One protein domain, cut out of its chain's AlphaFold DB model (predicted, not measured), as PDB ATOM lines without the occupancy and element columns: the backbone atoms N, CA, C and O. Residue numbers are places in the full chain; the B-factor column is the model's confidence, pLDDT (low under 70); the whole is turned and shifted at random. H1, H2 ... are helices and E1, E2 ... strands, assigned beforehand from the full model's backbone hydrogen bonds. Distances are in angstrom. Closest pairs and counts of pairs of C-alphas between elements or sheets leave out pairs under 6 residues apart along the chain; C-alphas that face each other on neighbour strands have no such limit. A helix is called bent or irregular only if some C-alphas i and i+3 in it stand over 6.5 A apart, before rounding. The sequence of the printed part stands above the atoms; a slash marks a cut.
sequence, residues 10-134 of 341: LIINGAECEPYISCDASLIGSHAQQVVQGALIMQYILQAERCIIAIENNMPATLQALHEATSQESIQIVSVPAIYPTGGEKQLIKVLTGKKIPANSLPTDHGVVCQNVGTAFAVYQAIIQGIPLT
ATOM      1  N   LEU A  10      45.676  28.456   4.756       97.69
ATOM      2  CA  LEU A  10      44.508  28.455   5.624       97.69
ATOM      3  C   LEU A  10      44.858  29.161   6.937       97.69
ATOM      4  O   LEU A  10      45.861  28.842   7.567       97.69
ATOM      5  N   ILE A  11      44.029  30.107   7.359       98.06
ATOM      6  CA  ILE A  11      44.101  30.756   8.666       98.06
ATOM      7  C   ILE A  11      42.870  30.335   9.459       98.06
ATOM      8  O   ILE A  11      41.741  30.607   9.053       98.06
ATOM      9  N   ILE A  12      43.090  29.714  10.609       98.19
ATOM     10  CA  ILE A  12      42.076  29.497  11.627       98.19
ATOM     11  C   ILE A  12      42.155  30.654  12.622       98.19
ATOM     12  O   ILE A  12      43.109  30.791  13.387       98.19
ATOM     13  N   ASN A  13      41.154  31.520  12.566       97.06
ATOM     14  CA  ASN A  13      41.032  32.713  13.382       97.06
ATOM     15  C   ASN A  13      40.403  32.371  14.738       97.06
ATOM     16  O   ASN A  13      39.197  32.126  14.814       97.06
ATOM     17  N   GLY A  14      41.226  32.362  15.786       94.38
ATOM     18  CA  GLY A  14      40.792  32.367  17.182       94.38
ATOM     19  C   GLY A  14      41.152  33.673  17.895       94.38
ATOM     20  O   GLY A  14      41.293  33.680  19.114       94.38
ATOM     21  N   ALA A  15      41.348  34.766  17.146       91.88
ATOM     22  CA  ALA A  15      41.567  36.091  17.707       91.88
ATOM     23  C   ALA A  15      40.223  36.713  18.122       91.88
ATOM     24  O   ALA A  15      39.532  37.364  17.332       91.88
ATOM     25  N   GLU A  16      39.840  36.487  19.377       86.06
ATOM     26  CA  GLU A  16      38.591  36.963  19.978       86.06
ATOM     27  C   GLU A  16      38.777  38.361  20.598       86.06
ATOM     28  O   GLU A  16      38.843  38.526  21.809       86.06
ATOM     29  N   CYS A  17      38.879  39.381  19.738       84.56
ATOM     30  CA  CYS A  17      39.254  40.746  20.143       84.56
ATOM     31  C   CYS A  17      38.098  41.641  20.643       84.56
ATOM     32  O   CYS A  17      38.336  42.771  21.075       84.56
ATOM     33  N   GLU A  18      36.842  41.190  20.545       85.31
ATOM     34  CA  GLU A  18      35.684  41.933  21.065       85.31
ATOM     35  C   GLU A  18      35.638  41.837  22.598       85.31
ATOM     36  O   GLU A  18      35.654  40.724  23.132       85.31
ATOM     37  N   PRO A  19      35.524  42.961  23.331       84.94
ATOM     38  CA  PRO A  19      35.469  42.918  24.786       84.94
ATOM     39  C   PRO A  19      34.330  42.023  25.294       84.94
ATOM     40  O   PRO A  19      33.257  41.959  24.695       84.94
ATOM     41  N   TYR A  20      34.554  41.392  26.449       87.62
ATOM     42  CA  TYR A  20      33.664  40.439  27.128       87.62
ATOM     43  C   TYR A  20      33.481  39.065  26.465       87.62
ATOM     44  O   TYR A  20      33.110  38.128  27.176       87.62
ATOM     45  N   ILE A  21      33.701  38.914  25.158       92.38
ATOM     46  CA  ILE A  21      33.462  37.639  24.473       92.38
ATOM     47  C   ILE A  21      34.587  36.650  24.819       92.38
ATOM     48  O   ILE A  21      35.754  37.020  24.857       92.38
ATOM     49  N   SER A  22      34.223  35.404  25.135       94.50
ATOM     50  CA  SER A  22      35.166  34.332  25.504       94.50
ATOM     51  C   SER A  22      34.750  32.956  24.956       94.50
ATOM     52  O   SER A  22      35.146  31.910  25.482       94.50
ATOM     53  N   CYS A  23      33.868  32.928  23.953       95.12
ATOM     54  CA  CYS A  23      33.250  31.702  23.459       95.12
ATOM     55  C   CYS A  23      34.237  30.866  22.641       95.12
ATOM     56  O   CYS A  23      34.241  29.639  22.776       95.12
ATOM     57  N   ASP A  24      35.108  31.520  21.873       95.31
ATOM     58  CA  ASP A  24      36.154  30.875  21.088       95.31
ATOM     59  C   ASP A  24      37.266  30.356  22.007       95.31
ATOM     60  O   ASP A  24      37.672  29.196  21.892       95.31
ATOM     61  N   ALA A  25      37.688  31.152  22.998       94.75
ATOM     62  CA  ALA A  25      38.645  30.701  24.009       94.75
ATOM     63  C   ALA A  25      38.125  29.479  24.795       94.75
ATOM     64  O   ALA A  25      38.852  28.500  24.984       94.75
ATOM     65  N   SER A  26      36.850  29.496  25.199       95.69
ATOM     66  CA  SER A  26      36.182  28.378  25.883       95.69
ATOM     67  C   SER A  26      36.075  27.126  25.006       95.69
ATOM     68  O   SER A  26      36.307  26.003  25.472       95.69
ATOM     69  N   LEU A  27      35.768  27.303  23.716       96.94
ATOM     70  CA  LEU A  27      35.721  26.208  22.752       96.94
ATOM     71  C   LEU A  27      37.077  25.523  22.633       96.94
ATOM     72  O   LEU A  27      37.147  24.302  22.727       96.94
ATOM     73  N   ILE A  28      38.147  26.294  22.456       96.69
ATOM     74  CA  ILE A  28      39.493  25.736  22.329       96.69
ATOM     75  C   ILE A  28      39.906  25.052  23.631       96.69
ATOM     76  O   ILE A  28      40.365  23.916  23.593       96.69
ATOM     77  N   GLY A  29      39.676  25.684  24.785       94.94
ATOM     78  CA  GLY A  29      40.031  25.100  26.082       94.94
ATOM     79  C   GLY A  29      39.360  23.748  26.355       94.94
ATOM     80  O   GLY A  29      39.924  22.920  27.064       94.94
ATOM     81  N   SER A  30      38.183  23.495  25.773       95.19
ATOM     82  CA  SER A  30      37.447  22.238  25.954       95.19
ATOM     83  C   SER A  30      37.527  21.263  24.771       95.19
ATOM     84  O   SER A  30      37.283  20.074  24.969       95.19
ATOM     85  N   HIS A  31      37.869  21.731  23.562       96.88
ATOM     86  CA  HIS A  31      37.845  20.946  22.313       96.88
ATOM     87  C   HIS A  31      39.037  21.230  21.376       96.88
ATOM     88  O   HIS A  31      38.897  21.156  20.153       96.88
ATOM     89  N   ALA A  32      40.218  21.562  21.912       97.44
ATOM     90  CA  ALA A  32      41.406  21.895  21.113       97.44
ATOM     91  C   ALA A  32      41.756  20.818  20.070       97.44
ATOM     92  O   ALA A  32      42.001  21.142  18.909       97.44
ATOM     93  N   GLN A  33      41.715  19.534  20.447       97.31
ATOM     94  CA  GLN A  33      41.996  18.424  19.527       97.31
ATOM     95  C   GLN A  33      41.026  18.406  18.343       97.31
ATOM     96  O   GLN A  33      41.441  18.269  17.197       97.31
ATOM     97  N   GLN A  34      39.735  18.597  18.596       97.75
ATOM     98  CA  GLN A  34      38.700  18.620  17.569       97.75
ATOM     99  C   GLN A  34      38.834  19.848  16.660       97.75
ATOM    100  O   GLN A  34      38.632  19.734  15.453       97.75
ATOM    101  N   VAL A  35      39.218  21.007  17.211       98.00
ATOM    102  CA  VAL A  35      39.533  22.210  16.420       98.00
ATOM    103  C   VAL A  35      40.707  21.937  15.474       98.00
ATOM    104  O   VAL A  35      40.598  22.219  14.281       98.00
ATOM    105  N   VAL A  36      41.792  21.331  15.970       97.88
ATOM    106  CA  VAL A  36      42.950  20.930  15.150       97.88
ATOM    107  C   VAL A  36      42.532  19.945  14.057       97.88
ATOM    108  O   VAL A  36      42.888  20.138  12.898       97.88
ATOM    109  N   GLN A  37      41.760  18.906  14.387       97.69
ATOM    110  CA  GLN A  37      41.290  17.931  13.395       97.69
ATOM    111  C   GLN A  37      40.425  18.594  12.317       97.69
ATOM    112  O   GLN A  37      40.602  18.335  11.129       97.69
ATOM    113  N   GLY A  38      39.541  19.511  12.711       98.12
ATOM    114  CA  GLY A  38      38.774  20.334  11.782       98.12
ATOM    115  C   GLY A  38      39.668  21.156  10.855       98.12
ATOM    116  O   GLY A  38      39.465  21.156   9.641       98.12
ATOM    117  N   ALA A  39      40.704  21.790  11.407       98.12
ATOM    118  CA  ALA A  39      41.685  22.554  10.644       98.12
ATOM    119  C   ALA A  39      42.455  21.682   9.636       98.12
ATOM    120  O   ALA A  39      42.623  22.098   8.491       98.12
ATOM    121  N   LEU A  40      42.865  20.466  10.017       97.50
ATOM    122  CA  LEU A  40      43.526  19.504   9.123       97.50
ATOM    123  C   LEU A  40      42.616  19.075   7.969       97.50
ATOM    124  O   LEU A  40      43.047  19.030   6.817       97.50
ATOM    125  N   ILE A  41      41.340  18.801   8.254       97.75
ATOM    126  CA  ILE A  41      40.368  18.438   7.219       97.75
ATOM    127  C   ILE A  41      40.182  19.596   6.233       97.75
ATOM    128  O   ILE A  41      40.209  19.395   5.019       97.75
ATOM    129  N   MET A  42      40.038  20.822   6.740       98.00
ATOM    130  CA  MET A  42      39.926  22.015   5.900       98.00
ATOM    131  C   MET A  42      41.193  22.249   5.073       98.00
ATOM    132  O   MET A  42      41.088  22.542   3.883       98.00
ATOM    133  N   GLN A  43      42.377  22.075   5.670       97.12
ATOM    134  CA  GLN A  43      43.662  22.173   4.978       97.12
ATOM    135  C   GLN A  43      43.731  21.185   3.809       97.12
ATOM    136  O   GLN A  43      44.072  21.581   2.695       97.12
ATOM    137  N   TYR A  44      43.343  19.928   4.041       96.38
ATOM    138  CA  TYR A  44      43.299  18.896   3.008       96.38
ATOM    139  C   TYR A  44      42.308  19.237   1.888       96.38
ATOM    140  O   TYR A  44      42.662  19.171   0.715       96.38
ATOM    141  N   ILE A  45      41.080  19.653   2.213       96.19
ATOM    142  CA  ILE A  45      40.066  20.008   1.200       96.19
ATOM    143  C   ILE A  45      40.541  21.170   0.322       96.19
ATOM    144  O   ILE A  45      40.345  21.150  -0.892       96.19
ATOM    145  N   LEU A  46      41.171  22.175   0.930       95.62
ATOM    146  CA  LEU A  46      41.677  23.353   0.228       95.62
ATOM    147  C   LEU A  46      42.993  23.098  -0.515       95.62
ATOM    148  O   LEU A  46      43.392  23.949  -1.304       95.62
ATOM    149  N   GLN A  47      43.652  21.959  -0.261       95.19
ATOM    150  CA  GLN A  47      45.020  21.673  -0.710       95.19
ATOM    151  C   GLN A  47      46.003  22.778  -0.284       95.19
ATOM    152  O   GLN A  47      46.928  23.125  -1.015       95.19
ATOM    153  N   ALA A  48      45.781  23.352   0.904       95.12
ATOM    154  CA  ALA A  48      46.586  24.451   1.413       95.12
ATOM    155  C   ALA A  48      47.931  23.948   1.948       95.12
ATOM    156  O   ALA A  48      47.983  23.090   2.831       95.12
ATOM    157  N   GLU A  49      49.018  24.542   1.461       92.62
ATOM    158  CA  GLU A  49      50.390  24.179   1.838       92.62
ATOM    159  C   GLU A  49      50.646  24.351   3.339       92.62
ATOM    160  O   GLU A  49      51.311  23.526   3.961       92.62
ATOM    161  N   ARG A  50      50.079  25.403   3.941       93.44
ATOM    162  CA  ARG A  50      50.215  25.688   5.374       93.44
ATOM    163  C   ARG A  50      48.892  26.075   6.022       93.44
ATOM    164  O   ARG A  50      48.056  26.747   5.409       93.44
ATOM    165  N   CYS A  51      48.752  25.709   7.291       97.25
ATOM    166  CA  CYS A  51      47.645  26.098   8.152       97.25
ATOM    167  C   CYS A  51      48.180  26.892   9.349       97.25
ATOM    168  O   CYS A  51      49.136  26.470   9.995       97.25
ATOM    169  N   ILE A  52      47.588  28.049   9.639       97.50
ATOM    170  CA  ILE A  52      47.974  28.919  10.753       97.50
ATOM    171  C   ILE A  52      46.791  29.037  11.707       97.50
ATOM    172  O   ILE A  52      45.738  29.509  11.295       97.50
ATOM    173  N   ILE A  53      46.955  28.669  12.976       97.56
ATOM    174  CA  ILE A  53      45.967  28.943  14.027       97.56
ATOM    175  C   ILE A  53      46.433  30.179  14.792       97.56
ATOM    176  O   ILE A  53      47.460  30.140  15.468       97.56
ATOM    177  N   ALA A  54      45.701  31.282  14.657       96.94
ATOM    178  CA  ALA A  54      46.060  32.558  15.264       96.94
ATOM    179  C   ALA A  54      45.249  32.813  16.536       96.94
ATOM    180  O   ALA A  54      44.019  32.815  16.483       96.94
ATOM    181  N   ILE A  55      45.944  33.045  17.650       96.12
ATOM    182  CA  ILE A  55      45.369  33.257  18.987       96.12
ATOM    183  C   ILE A  55      45.975  34.512  19.609       96.12
ATOM    184  O   ILE A  55      47.157  34.796  19.418       96.12
ATOM    185  N   GLU A  56      45.191  35.266  20.369       94.00
ATOM    186  CA  GLU A  56      45.696  36.457  21.046       94.00
ATOM    187  C   GLU A  56      46.736  36.123  22.134       94.00
ATOM    188  O   GLU A  56      46.667  35.107  22.828       94.00
ATOM    189  N   ASN A  57      47.728  36.997  22.303       91.75
ATOM    190  CA  ASN A  57      48.826  36.820  23.259       91.75
ATOM    191  C   ASN A  57      48.411  36.894  24.737       91.75
ATOM    192  O   ASN A  57      49.144  36.424  25.605       91.75
ATOM    193  N   ASN A  58      47.236  37.443  25.029       90.38
ATOM    194  CA  ASN A  58      46.622  37.477  26.356       90.38
ATOM    195  C   ASN A  58      45.879  36.169  26.716       90.38
ATOM    196  O   ASN A  58      45.324  36.089  27.810       90.38
ATOM    197  N   MET A  59      45.883  35.144  25.849       90.62
ATOM    198  CA  MET A  59      45.219  33.848  26.068       90.62
ATOM    199  C   MET A  59      46.224  32.680  26.210       90.62
ATOM    200  O   MET A  59      46.222  31.748  25.397       90.62
ATOM    201  N   PRO A  60      47.093  32.671  27.241       92.69
ATOM    202  CA  PRO A  60      48.149  31.664  27.371       92.69
ATOM    203  C   PRO A  60      47.607  30.238  27.546       92.69
ATOM    204  O   PRO A  60      48.168  29.303  26.984       92.69
ATOM    205  N   ALA A  61      46.490  30.065  28.261       93.75
ATOM    206  CA  ALA A  61      45.861  28.755  28.443       93.75
ATOM    207  C   ALA A  61      45.350  28.169  27.113       93.75
ATOM    208  O   ALA A  61      45.483  26.975  26.861       93.75
ATOM    209  N   THR A  62      44.813  29.019  26.235       94.06
ATOM    210  CA  THR A  62      44.337  28.639  24.900       94.06
ATOM    211  C   THR A  62      45.490  28.224  23.991       94.06
ATOM    212  O   THR A  62      45.399  27.207  23.306       94.06
ATOM    213  N   LEU A  63      46.595  28.981  24.015       94.38
ATOM    214  CA  LEU A  63      47.822  28.623  23.302       94.38
ATOM    215  C   LEU A  63      48.367  27.277  23.784       94.38
ATOM    216  O   LEU A  63      48.662  26.407  22.967       94.38
ATOM    217  N   GLN A  64      48.450  27.087  25.102       95.19
ATOM    218  CA  GLN A  64      48.915  25.838  25.697       95.19
ATOM    219  C   GLN A  64      48.043  24.650  25.268       95.19
ATOM    220  O   GLN A  64      48.580  23.657  24.784       95.19
ATOM    221  N   ALA A  65      46.715  24.771  25.355       96.25
ATOM    222  CA  ALA A  65      45.795  23.708  24.953       96.25
ATOM    223  C   ALA A  65      45.970  23.298  23.478       96.25
ATOM    224  O   ALA A  65      45.890  22.117  23.147       96.25
ATOM    225  N   LEU A  66      46.241  24.254  22.583       96.06
ATOM    226  CA  LEU A  66      46.512  23.958  21.172       96.06
ATOM    227  C   LEU A  66      47.873  23.292  20.963       96.06
ATOM    228  O   LEU A  66      47.962  22.350  20.180       96.06
ATOM    229  N   HIS A  67      48.913  23.747  21.665       94.75
ATOM    230  CA  HIS A  67      50.238  23.124  21.604       94.75
ATOM    231  C   HIS A  67      50.225  21.684  22.131       94.75
ATOM    232  O   HIS A  67      50.907  20.825  21.581       94.75
ATOM    233  N   GLU A  68      49.420  21.396  23.153       95.31
ATOM    234  CA  GLU A  68      49.209  20.033  23.651       95.31
ATOM    235  C   GLU A  68      48.366  19.183  22.684       95.31
ATOM    236  O   GLU A  68      48.548  17.968  22.594       95.31
ATOM    237  N   ALA A  69      47.454  19.807  21.934       94.75
ATOM    238  CA  ALA A  69      46.568  19.118  21.001       94.75
ATOM    239  C   ALA A  69      47.237  18.699  19.681       94.75
ATOM    240  O   ALA A  69      46.696  17.829  18.992       94.75
ATOM    241  N   THR A  70      48.368  19.302  19.291       91.62
ATOM    242  CA  THR A  70      49.041  18.959  18.033       91.62
ATOM    243  C   THR A  70      50.540  19.222  18.028       91.62
ATOM    244  O   THR A  70      51.014  20.270  18.454       91.62
ATOM    245  N   SER A  71      51.276  18.283  17.434       87.50
ATOM    246  CA  SER A  71      52.679  18.424  17.033       87.50
ATOM    247  C   SER A  71      52.860  18.391  15.507       87.50
ATOM    248  O   SER A  71      53.973  18.215  15.019       87.50
ATOM    249  N   GLN A  72      51.769  18.518  14.740       85.19
ATOM    250  CA  GLN A  72      51.797  18.471  13.276       85.19
ATOM    251  C   GLN A  72      52.545  19.675  12.700       85.19
ATOM    252  O   GLN A  72      52.111  20.810  12.876       85.19
ATOM    253  N   GLU A  73      53.605  19.426  11.930       83.56
ATOM    254  CA  GLU A  73      54.412  20.485  11.305       83.56
ATOM    255  C   GLU A  73      53.617  21.342  10.305       83.56
ATOM    256  O   GLU A  73      53.951  22.503  10.074       83.56
ATOM    257  N   SER A  74      52.536  20.799   9.730       88.75
ATOM    258  CA  SER A  74      51.682  21.518   8.778       88.75
ATOM    259  C   SER A  74      50.789  22.584   9.428       88.75
ATOM    260  O   SER A  74      50.223  23.418   8.709       88.75
ATOM    261  N   ILE A  75      50.651  22.557  10.762       94.50
ATOM    262  CA  ILE A  75      49.882  23.516  11.555       94.50
ATOM    263  C   ILE A  75      50.836  24.366  12.386       94.50
ATOM    264  O   ILE A  75      51.496  23.891  13.304       94.50
ATOM    265  N   GLN A  76      50.824  25.666  12.123       95.81
ATOM    266  CA  GLN A  76      51.561  26.645  12.902       95.81
ATOM    267  C   GLN A  76      50.613  27.377  13.854       95.81
ATOM    268  O   GLN A  76      49.681  28.051  13.421       95.81
ATOM    269  N   ILE A  77      50.873  27.294  15.156       96.31
ATOM    270  CA  ILE A  77      50.170  28.103  16.158       96.31
ATOM    271  C   ILE A  77      50.925  29.428  16.300       96.31
ATOM    272  O   ILE A  77      52.131  29.433  16.550       96.31
ATOM    273  N   VAL A  78      50.235  30.550  16.096       95.69
ATOM    274  CA  VAL A  78      50.831  31.893  16.106       95.69
ATOM    275  C   VAL A  78      50.104  32.779  17.104       95.69
ATOM    276  O   VAL A  78      48.879  32.891  17.085       95.69
ATOM    277  N   SER A  79      50.879  33.449  17.954       94.81
ATOM    278  CA  SER A  79      50.358  34.460  18.864       94.81
ATOM    279  C   SER A  79      50.273  35.825  18.173       94.81
ATOM    280  O   SER A  79      51.240  36.261  17.545       94.81
ATOM    281  N   VAL A  80      49.128  36.497  18.284       94.69
ATOM    282  CA  VAL A  80      48.883  37.838  17.727       94.69
ATOM    283  C   VAL A  80      48.594  38.860  18.833       94.69
ATOM    284  O   VAL A  80      48.163  38.478  19.922       94.69
ATOM    285  N   PRO A  81      48.827  40.166  18.605       90.69
ATOM    286  CA  PRO A  81      48.521  41.188  19.601       90.69
ATOM    287  C   PRO A  81      47.021  41.254  19.918       90.69
ATOM    288  O   PRO A  81      46.204  41.338  19.000       90.69
ATOM    289  N   ALA A  82      46.674  41.308  21.205       88.06
ATOM    290  CA  ALA A  82      45.313  41.551  21.690       88.06
ATOM    291  C   ALA A  82      44.898  43.028  21.525       88.06
ATOM    292  O   ALA A  82      44.707  43.764  22.495       88.06
ATOM    293  N   ILE A  83      44.845  43.501  20.278       86.56
ATOM    294  CA  ILE A  83      44.482  44.878  19.926       86.56
ATOM    295  C   ILE A  83      43.290  44.824  18.980       86.56
ATOM    296  O   ILE A  83      43.393  44.285  17.879       86.56
ATOM    297  N   TYR A  84      42.165  45.416  19.368       84.81
ATOM    298  CA  TYR A  84      41.007  45.529  18.487       84.81
ATOM    299  C   TYR A  84      41.308  46.453  17.285       84.81
ATOM    300  O   TYR A  84      41.874  47.530  17.497       84.81
ATOM    301  N   PRO A  85      40.929  46.105  16.033       87.69
ATOM    302  CA  PRO A  85      40.217  44.905  15.576       87.69
ATOM    303  C   PRO A  85      41.134  43.902  14.844       87.69
ATOM    304  O   PRO A  85      40.900  43.568  13.681       87.69
ATOM    305  N   THR A  86      42.194  43.407  15.494       86.50
ATOM    306  CA  THR A  86      43.126  42.422  14.897       86.50
ATOM    307  C   THR A  86      42.417  41.137  14.460       86.50
ATOM    308  O   THR A  86      42.836  40.525  13.483       86.50
ATOM    309  N   GLY A  87      41.304  40.769  15.105       85.50
ATOM    310  CA  GLY A  87      40.475  39.625  14.711       85.50
ATOM    311  C   GLY A  87      39.687  39.799  13.405       85.50
ATOM    312  O   GLY A  87      39.091  38.832  12.930       85.50
ATOM    313  N   GLY A  88      39.677  40.988  12.791       89.19
ATOM    314  CA  GLY A  88      39.092  41.193  11.463       89.19
ATOM    315  C   GLY A  88      39.871  40.440  10.379       89.19
ATOM    316  O   GLY A  88      41.096  40.436  10.391       89.19
ATOM    317  N   GLU A  89      39.183  39.828   9.412       90.88
ATOM    318  CA  GLU A  89      39.801  38.934   8.413       90.88
ATOM    319  C   GLU A  89      41.004  39.567   7.688       90.88
ATOM    320  O   GLU A  89      42.107  39.017   7.691       90.88
ATOM    321  N   LYS A  90      40.830  40.760   7.105       90.75
ATOM    322  CA  LYS A  90      41.910  41.455   6.382       90.75
ATOM    323  C   LYS A  90      43.015  41.946   7.327       90.75
ATOM    324  O   LYS A  90      44.183  41.965   6.939       90.75
ATOM    325  N   GLN A  91      42.662  42.338   8.553       92.12
ATOM    326  CA  GLN A  91      43.602  42.803   9.576       92.12
ATOM    327  C   GLN A  91      44.484  41.651  10.061       92.12
ATOM    328  O   GLN A  91      45.706  41.789  10.075       92.12
ATOM    329  N   LEU A  92      43.887  40.495  10.348       94.38
ATOM    330  CA  LEU A  92      44.596  39.297  10.767       94.38
ATOM    331  C   LEU A  92      45.554  38.807   9.679       94.38
ATOM    332  O   LEU A  92      46.715  38.521   9.961       94.38
ATOM    333  N   ILE A  93      45.108  38.785   8.416       94.12
ATOM    334  CA  ILE A  93      45.975  38.442   7.281       94.12
ATOM    335  C   ILE A  93      47.172  39.394   7.210       94.12
ATOM    336  O   ILE A  93      48.302  38.933   7.043       94.12
ATOM    337  N   LYS A  94      46.960  40.706   7.373       93.06
ATOM    338  CA  LYS A  94      48.048  41.696   7.379       93.06
ATOM    339  C   LYS A  94      49.029  41.453   8.525       93.06
ATOM    340  O   LYS A  94      50.231  41.507   8.287       93.06
ATOM    341  N   VAL A  95      48.541  41.156   9.730       93.44
ATOM    342  CA  VAL A  95      49.389  40.861  10.899       93.44
ATOM    343  C   VAL A  95      50.216  39.591  10.687       93.44
ATOM    344  O   VAL A  95      51.407  39.588  10.975       93.44
ATOM    345  N   LEU A  96      49.619  38.531  10.135       93.94
ATOM    346  CA  LEU A  96      50.289  37.239   9.954       93.94
ATOM    347  C   LEU A  96      51.222  37.192   8.739       93.94
ATOM    348  O   LEU A  96      52.230  36.491   8.755       93.94
ATOM    349  N   THR A  97      50.876  37.889   7.655       90.31
ATOM    350  CA  THR A  97      51.585  37.775   6.368       90.31
ATOM    351  C   THR A  97      52.387  39.018   5.993       90.31
ATOM    352  O   THR A  97      53.158  38.973   5.036       90.31
ATOM    353  N   GLY A  98      52.169  40.145   6.677       90.06
ATOM    354  CA  GLY A  98      52.689  41.460   6.294       90.06
ATOM    355  C   GLY A  98      52.040  42.055   5.036       90.06
ATOM    356  O   GLY A  98      52.316  43.202   4.687       90.06
ATOM    357  N   LYS A  99      51.167  41.310   4.342       88.25
ATOM    358  CA  LYS A  99      50.533  41.734   3.090       88.25
ATOM    359  C   LYS A  99      49.139  42.287   3.353       88.25
ATOM    360  O   LYS A  99      48.315  41.660   4.014       88.25
ATOM    361  N   LYS A 100      48.855  43.464   2.796       87.38
ATOM    362  CA  LYS A 100      47.522  44.067   2.845       87.38
ATOM    363  C   LYS A 100      46.682  43.544   1.683       87.38
ATOM    364  O   LYS A 100      47.095  43.662   0.533       87.38
ATOM    365  N   ILE A 101      45.496  43.026   1.989       88.62
ATOM    366  CA  ILE A 101      44.493  42.684   0.977       88.62
ATOM    367  C   ILE A 101      43.793  43.980   0.535       88.62
ATOM    368  O   ILE A 101      43.234  44.678   1.389       88.62
ATOM    369  N   PRO A 102      43.818  44.334  -0.763       85.00
ATOM    370  CA  PRO A 102      43.068  45.469  -1.285       85.00
ATOM    371  C   PRO A 102      41.573  45.412  -0.936       85.00
ATOM    372  O   PRO A 102      40.976  44.340  -0.816       85.00
ATOM    373  N   ALA A 103      40.964  46.588  -0.807       74.75
ATOM    374  CA  ALA A 103      39.530  46.799  -0.591       74.75
ATOM    375  C   ALA A 103      38.651  45.906  -1.492       74.75
ATOM    376  O   ALA A 103      37.972  45.000  -1.013       74.75
ATOM    377  N   ASN A 104      38.817  46.044  -2.809       78.00
ATOM    378  CA  ASN A 104      38.002  45.370  -3.824       78.00
ATOM    379  C   ASN A 104      38.426  43.925  -4.148       78.00
ATOM    380  O   ASN A 104      38.052  43.404  -5.195       78.00
ATOM    381  N   SER A 105      39.235  43.289  -3.298       84.75
ATOM    382  CA  SER A 105      39.663  41.898  -3.490       84.75
ATOM    383  C   SER A 105      39.318  41.039  -2.288       84.75
ATOM    384  O   SER A 105      39.343  41.506  -1.142       84.75
ATOM    385  N   LEU A 106      39.027  39.773  -2.558       88.62
ATOM    386  CA  LEU A 106      38.807  38.770  -1.533       88.62
ATOM    387  C   LEU A 106      40.148  38.153  -1.127       88.62
ATOM    388  O   LEU A 106      41.027  37.996  -1.974       88.62
ATOM    389  N   PRO A 107      40.324  37.733   0.135       91.50
ATOM    390  CA  PRO A 107      41.498  36.962   0.553       91.50
ATOM    391  C   PRO A 107      41.802  35.757  -0.347       91.50
ATOM    392  O   PRO A 107      42.966  35.464  -0.622       91.50
ATOM    393  N   THR A 108      40.757  35.113  -0.874       93.00
ATOM    394  CA  THR A 108      40.862  33.972  -1.791       93.00
ATOM    395  C   THR A 108      41.544  34.322  -3.108       93.00
ATOM    396  O   THR A 108      42.229  33.474  -3.673       93.00
ATOM    397  N   ASP A 109      41.418  35.568  -3.576       91.00
ATOM    398  CA  ASP A 109      42.099  36.046  -4.788       91.00
ATOM    399  C   ASP A 109      43.621  36.129  -4.591       91.00
ATOM    400  O   ASP A 109      44.371  36.173  -5.563       91.00
ATOM    401  N   HIS A 110      44.068  36.125  -3.331       91.38
ATOM    402  CA  HIS A 110      45.470  36.153  -2.909       91.38
ATOM    403  C   HIS A 110      45.920  34.821  -2.293       91.38
ATOM    404  O   HIS A 110      46.914  34.792  -1.572       91.38
ATOM    405  N   GLY A 111      45.179  33.731  -2.529       93.06
ATOM    406  CA  GLY A 111      45.550  32.389  -2.072       93.06
ATOM    407  C   GLY A 111      45.377  32.146  -0.568       93.06
ATOM    408  O   GLY A 111      45.961  31.199  -0.033       93.06
ATOM    409  N   VAL A 112      44.587  32.976   0.125       95.25
ATOM    410  CA  VAL A 112      44.356  32.871   1.572       95.25
ATOM    411  C   VAL A 112      42.883  32.610   1.880       95.25
ATOM    412  O   VAL A 112      41.998  33.303   1.388       95.25
ATOM    413  N   VAL A 113      42.616  31.638   2.749       96.12
ATOM    414  CA  VAL A 113      41.288  31.394   3.328       96.12
ATOM    415  C   VAL A 113      41.367  31.614   4.830       96.12
ATOM    416  O   VAL A 113      42.216  31.019   5.484       96.12
ATOM    417  N   CYS A 114      40.484  32.441   5.387       96.06
ATOM    418  CA  CYS A 114      40.388  32.672   6.825       96.06
ATOM    419  C   CYS A 114      39.048  32.151   7.354       96.06
ATOM    420  O   CYS A 114      37.998  32.440   6.786       96.06
ATOM    421  N   GLN A 115      39.075  31.342   8.411       97.06
ATOM    422  CA  GLN A 115      37.888  30.710   8.988       97.06
ATOM    423  C   GLN A 115      37.961  30.736  10.510       97.06
ATOM    424  O   GLN A 115      39.032  30.583  11.080       97.06
ATOM    425  N   ASN A 116      36.832  30.938  11.183       95.94
ATOM    426  CA  ASN A 116      36.791  30.988  12.644       95.94
ATOM    427  C   ASN A 116      37.037  29.594  13.267       95.94
ATOM    428  O   ASN A 116      36.697  28.567  12.672       95.94
ATOM    429  N   VAL A 117      37.582  29.545  14.485       96.69
ATOM    430  CA  VAL A 117      37.803  28.292  15.242       96.69
ATOM    431  C   VAL A 117      36.526  27.475  15.455       96.69
ATOM    432  O   VAL A 117      36.549  26.251  15.323       96.69
ATOM    433  N   GLY A 118      35.386  28.130  15.690       96.00
ATOM    434  CA  GLY A 118      34.074  27.490  15.755       96.00
ATOM    435  C   GLY A 118      33.666  26.827  14.441       96.00
ATOM    436  O   GLY A 118      33.031  25.772  14.449       96.00
ATOM    437  N   THR A 119      34.074  27.391  13.301       96.56
ATOM    438  CA  THR A 119      33.864  26.769  11.988       96.56
ATOM    439  C   THR A 119      34.726  25.524  11.821       96.56
ATOM    440  O   THR A 119      34.205  24.504  11.378       96.56
ATOM    441  N   ALA A 120      35.999  25.562  12.225       97.81
ATOM    442  CA  ALA A 120      36.861  24.378  12.197       97.81
ATOM    443  C   ALA A 120      36.276  23.241  13.051       97.81
ATOM    444  O   ALA A 120      36.131  22.115  12.576       97.81
ATOM    445  N   PHE A 121      35.832  23.550  14.270       97.88
ATOM    446  CA  PHE A 121      35.153  22.579  15.127       97.88
ATOM    447  C   PHE A 121      33.878  22.008  14.481       97.88
ATOM    448  O   PHE A 121      33.675  20.794  14.479       97.88
ATOM    449  N   ALA A 122      33.043  22.853  13.869       97.44
ATOM    450  CA  ALA A 122      31.838  22.403  13.175       97.44
ATOM    451  C   ALA A 122      32.147  21.498  11.968       97.44
ATOM    452  O   ALA A 122      31.415  20.543  11.714       97.44
ATOM    453  N   VAL A 123      33.240  21.759  11.240       98.12
ATOM    454  CA  VAL A 123      33.706  20.893  10.144       98.12
ATOM    455  C   VAL A 123      34.110  19.517  10.672       98.12
ATOM    456  O   VAL A 123      33.707  18.507  10.092       98.12
ATOM    457  N   TYR A 124      34.836  19.462  11.792       98.31
ATOM    458  CA  TYR A 124      35.143  18.198  12.463       98.31
ATOM    459  C   TYR A 124      33.863  17.427  12.817       98.31
ATOM    460  O   TYR A 124      33.737  16.257  12.458       98.31
ATOM    461  N   GLN A 125      32.886  18.077  13.461       97.88
ATOM    462  CA  GLN A 125      31.622  17.428  13.825       97.88
ATOM    463  C   GLN A 125      30.867  16.905  12.595       97.88
ATOM    464  O   GLN A 125      30.398  15.766  12.589       97.88
ATOM    465  N   ALA A 126      30.795  17.700  11.527       97.94
ATOM    466  CA  ALA A 126      30.074  17.326  10.318       97.94
ATOM    467  C   ALA A 126      30.699  16.115   9.615       97.94
ATOM    468  O   ALA A 126      29.975  15.223   9.179       97.94
ATOM    469  N   ILE A 127      32.029  16.070   9.514       97.81
ATOM    470  CA  ILE A 127      32.733  15.053   8.723       97.81
ATOM    471  C   ILE A 127      33.019  13.794   9.540       97.81
ATOM    472  O   ILE A 127      32.810  12.690   9.048       97.81
ATOM    473  N   ILE A 128      33.478  13.945  10.783       97.88
ATOM    474  CA  ILE A 128      33.866  12.808  11.629       97.88
ATOM    475  C   ILE A 128      32.660  12.227  12.367       97.88
ATOM    476  O   ILE A 128      32.561  11.014  12.516       97.88
ATOM    477  N   GLN A 129      31.738  13.076  12.831       97.06
ATOM    478  CA  GLN A 129      30.610  12.642  13.664       97.06
ATOM    479  C   GLN A 129      29.283  12.578  12.897       97.06
ATOM    480  O   GLN A 129      28.307  12.050  13.422       97.06
ATOM    481  N   GLY A 130      29.220  13.115  11.673       97.38
ATOM    482  CA  GLY A 130      27.973  13.216  10.910       97.38
ATOM    483  C   GLY A 130      26.966  14.199  11.519       97.38
ATOM    484  O   GLY A 130      25.772  14.113  11.229       97.38
ATOM    485  N   ILE A 131      27.420  15.113  12.383       96.75
ATOM    486  CA  ILE A 131      26.562  16.060  13.103       96.75
ATOM    487  C   ILE A 131      26.642  17.425  12.406       96.75
ATOM    488  O   ILE A 131      27.711  18.035  12.395       96.75
ATOM    489  N   PRO A 132      25.542  17.942  11.825       95.38
ATOM    490  CA  PRO A 132      25.538  19.292  11.275       95.38
ATOM    491  C   PRO A 132      25.617  20.332  12.400       95.38
ATOM    492  O   PRO A 132      25.378  20.020  13.568       95.38
ATOM    493  N   LEU A 133      25.889  21.593  12.050       95.19
ATOM    494  CA  LEU A 133      25.897  22.696  13.013       95.19
ATOM    495  C   LEU A 133      24.497  22.879  13.628       95.19
ATOM    496  O   LEU A 133      23.640  23.570  13.079       95.19
ATOM    497  N   THR A 134      24.277  22.230  14.766       95.25
ATOM    498  CA  THR A 134      23.017  22.231  15.523       95.25
ATOM    499  C   THR A 134      23.140  23.008  16.823       95.25
ATOM    500  O   THR A 134      22.134  23.475  17.353       95.25
TER     501      THR A 134
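Overview. This is residues 10 to 134 of the 341 residues of a protein of Methylococcaceae bacterium CS1 (UniProt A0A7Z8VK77). A strongly twisted sheet of four parallel strands forms the middle of three layers: H1b, H2 and H5 pack on one face, and H3 crosses the other. The short H4 sits beyond the sheet, just before E4. The printed part has 125 residues, with five named helices and four named strands in the order E1 H1 E2 H2 E3 H3 H4 E4 H5; across the sheet the order is E3 E2 E1 E4. The class is mixed, and the whole is compact, with a radius of gyration of the C-alphas of 13.8 A and spans of 38 by 32 by 30 A.

Along the chain. E1, residues 10 to 14, begins at C-alpha 10 (44.508, 28.455, 5.624). H1, residues 23 to 46, was assigned as one helix by its hydrogen bonds but is bent, C-alphas 30 and 33 being 8.7 A apart; its arms are H1a, 23 to 30, and H1b, 33 to 46, 19.9 A long. E2 is 50 to 56, 19.5 A; H2 60 to 69; E3 75 to 80; H3 89 to 97; H4 107 to 110; E4 112 to 116. H5, 117 to 129, 17.3 A, ends at C-alpha 129 (30.610, 12.642, 13.664).

Arrangement. E1 and E2 form a strand-helix-strand unit, parallel neighbours joined through H1, with N 12 and O 52 at 2.7 A; E2, H2, E3 form another, with N 53 and O 76 at 2.8 A. E3, H3 H4, E4 is a split unit, with E2 and E1 between its strands; the three crossovers are right-handed. E4 is the parallel neighbour of E1, with N 13 and O 115 within hydrogen-bond range at 2.8 A. H1b and H5 touch, about perpendicular at 85 degrees, the C-alphas of Gly 38 and Tyr 124 closest at 4.3 A. H5 stands up from the sheet, its line rising 57 degrees. H1a only grazes the sheet with residues 23 to 28. H2 runs along the strands, at 5 degrees to E2 on the local plane; H3 runs across, at 79 degrees. H4 is only just not on the sheet, with 4 pairs of C-alphas within 10 A. Every O i to N i+4 pair is within hydrogen-bond range in H1a, H1b, H2, H3 and H5; H4 is too short for one.

Size, cuts and confidence. The two C-alphas farthest apart, those of Glu 68 and Asn 104, are 39.0 A apart. The printed part has no cut and no long link. Its mean pLDDT is 93.5, and no printed residue is under 70.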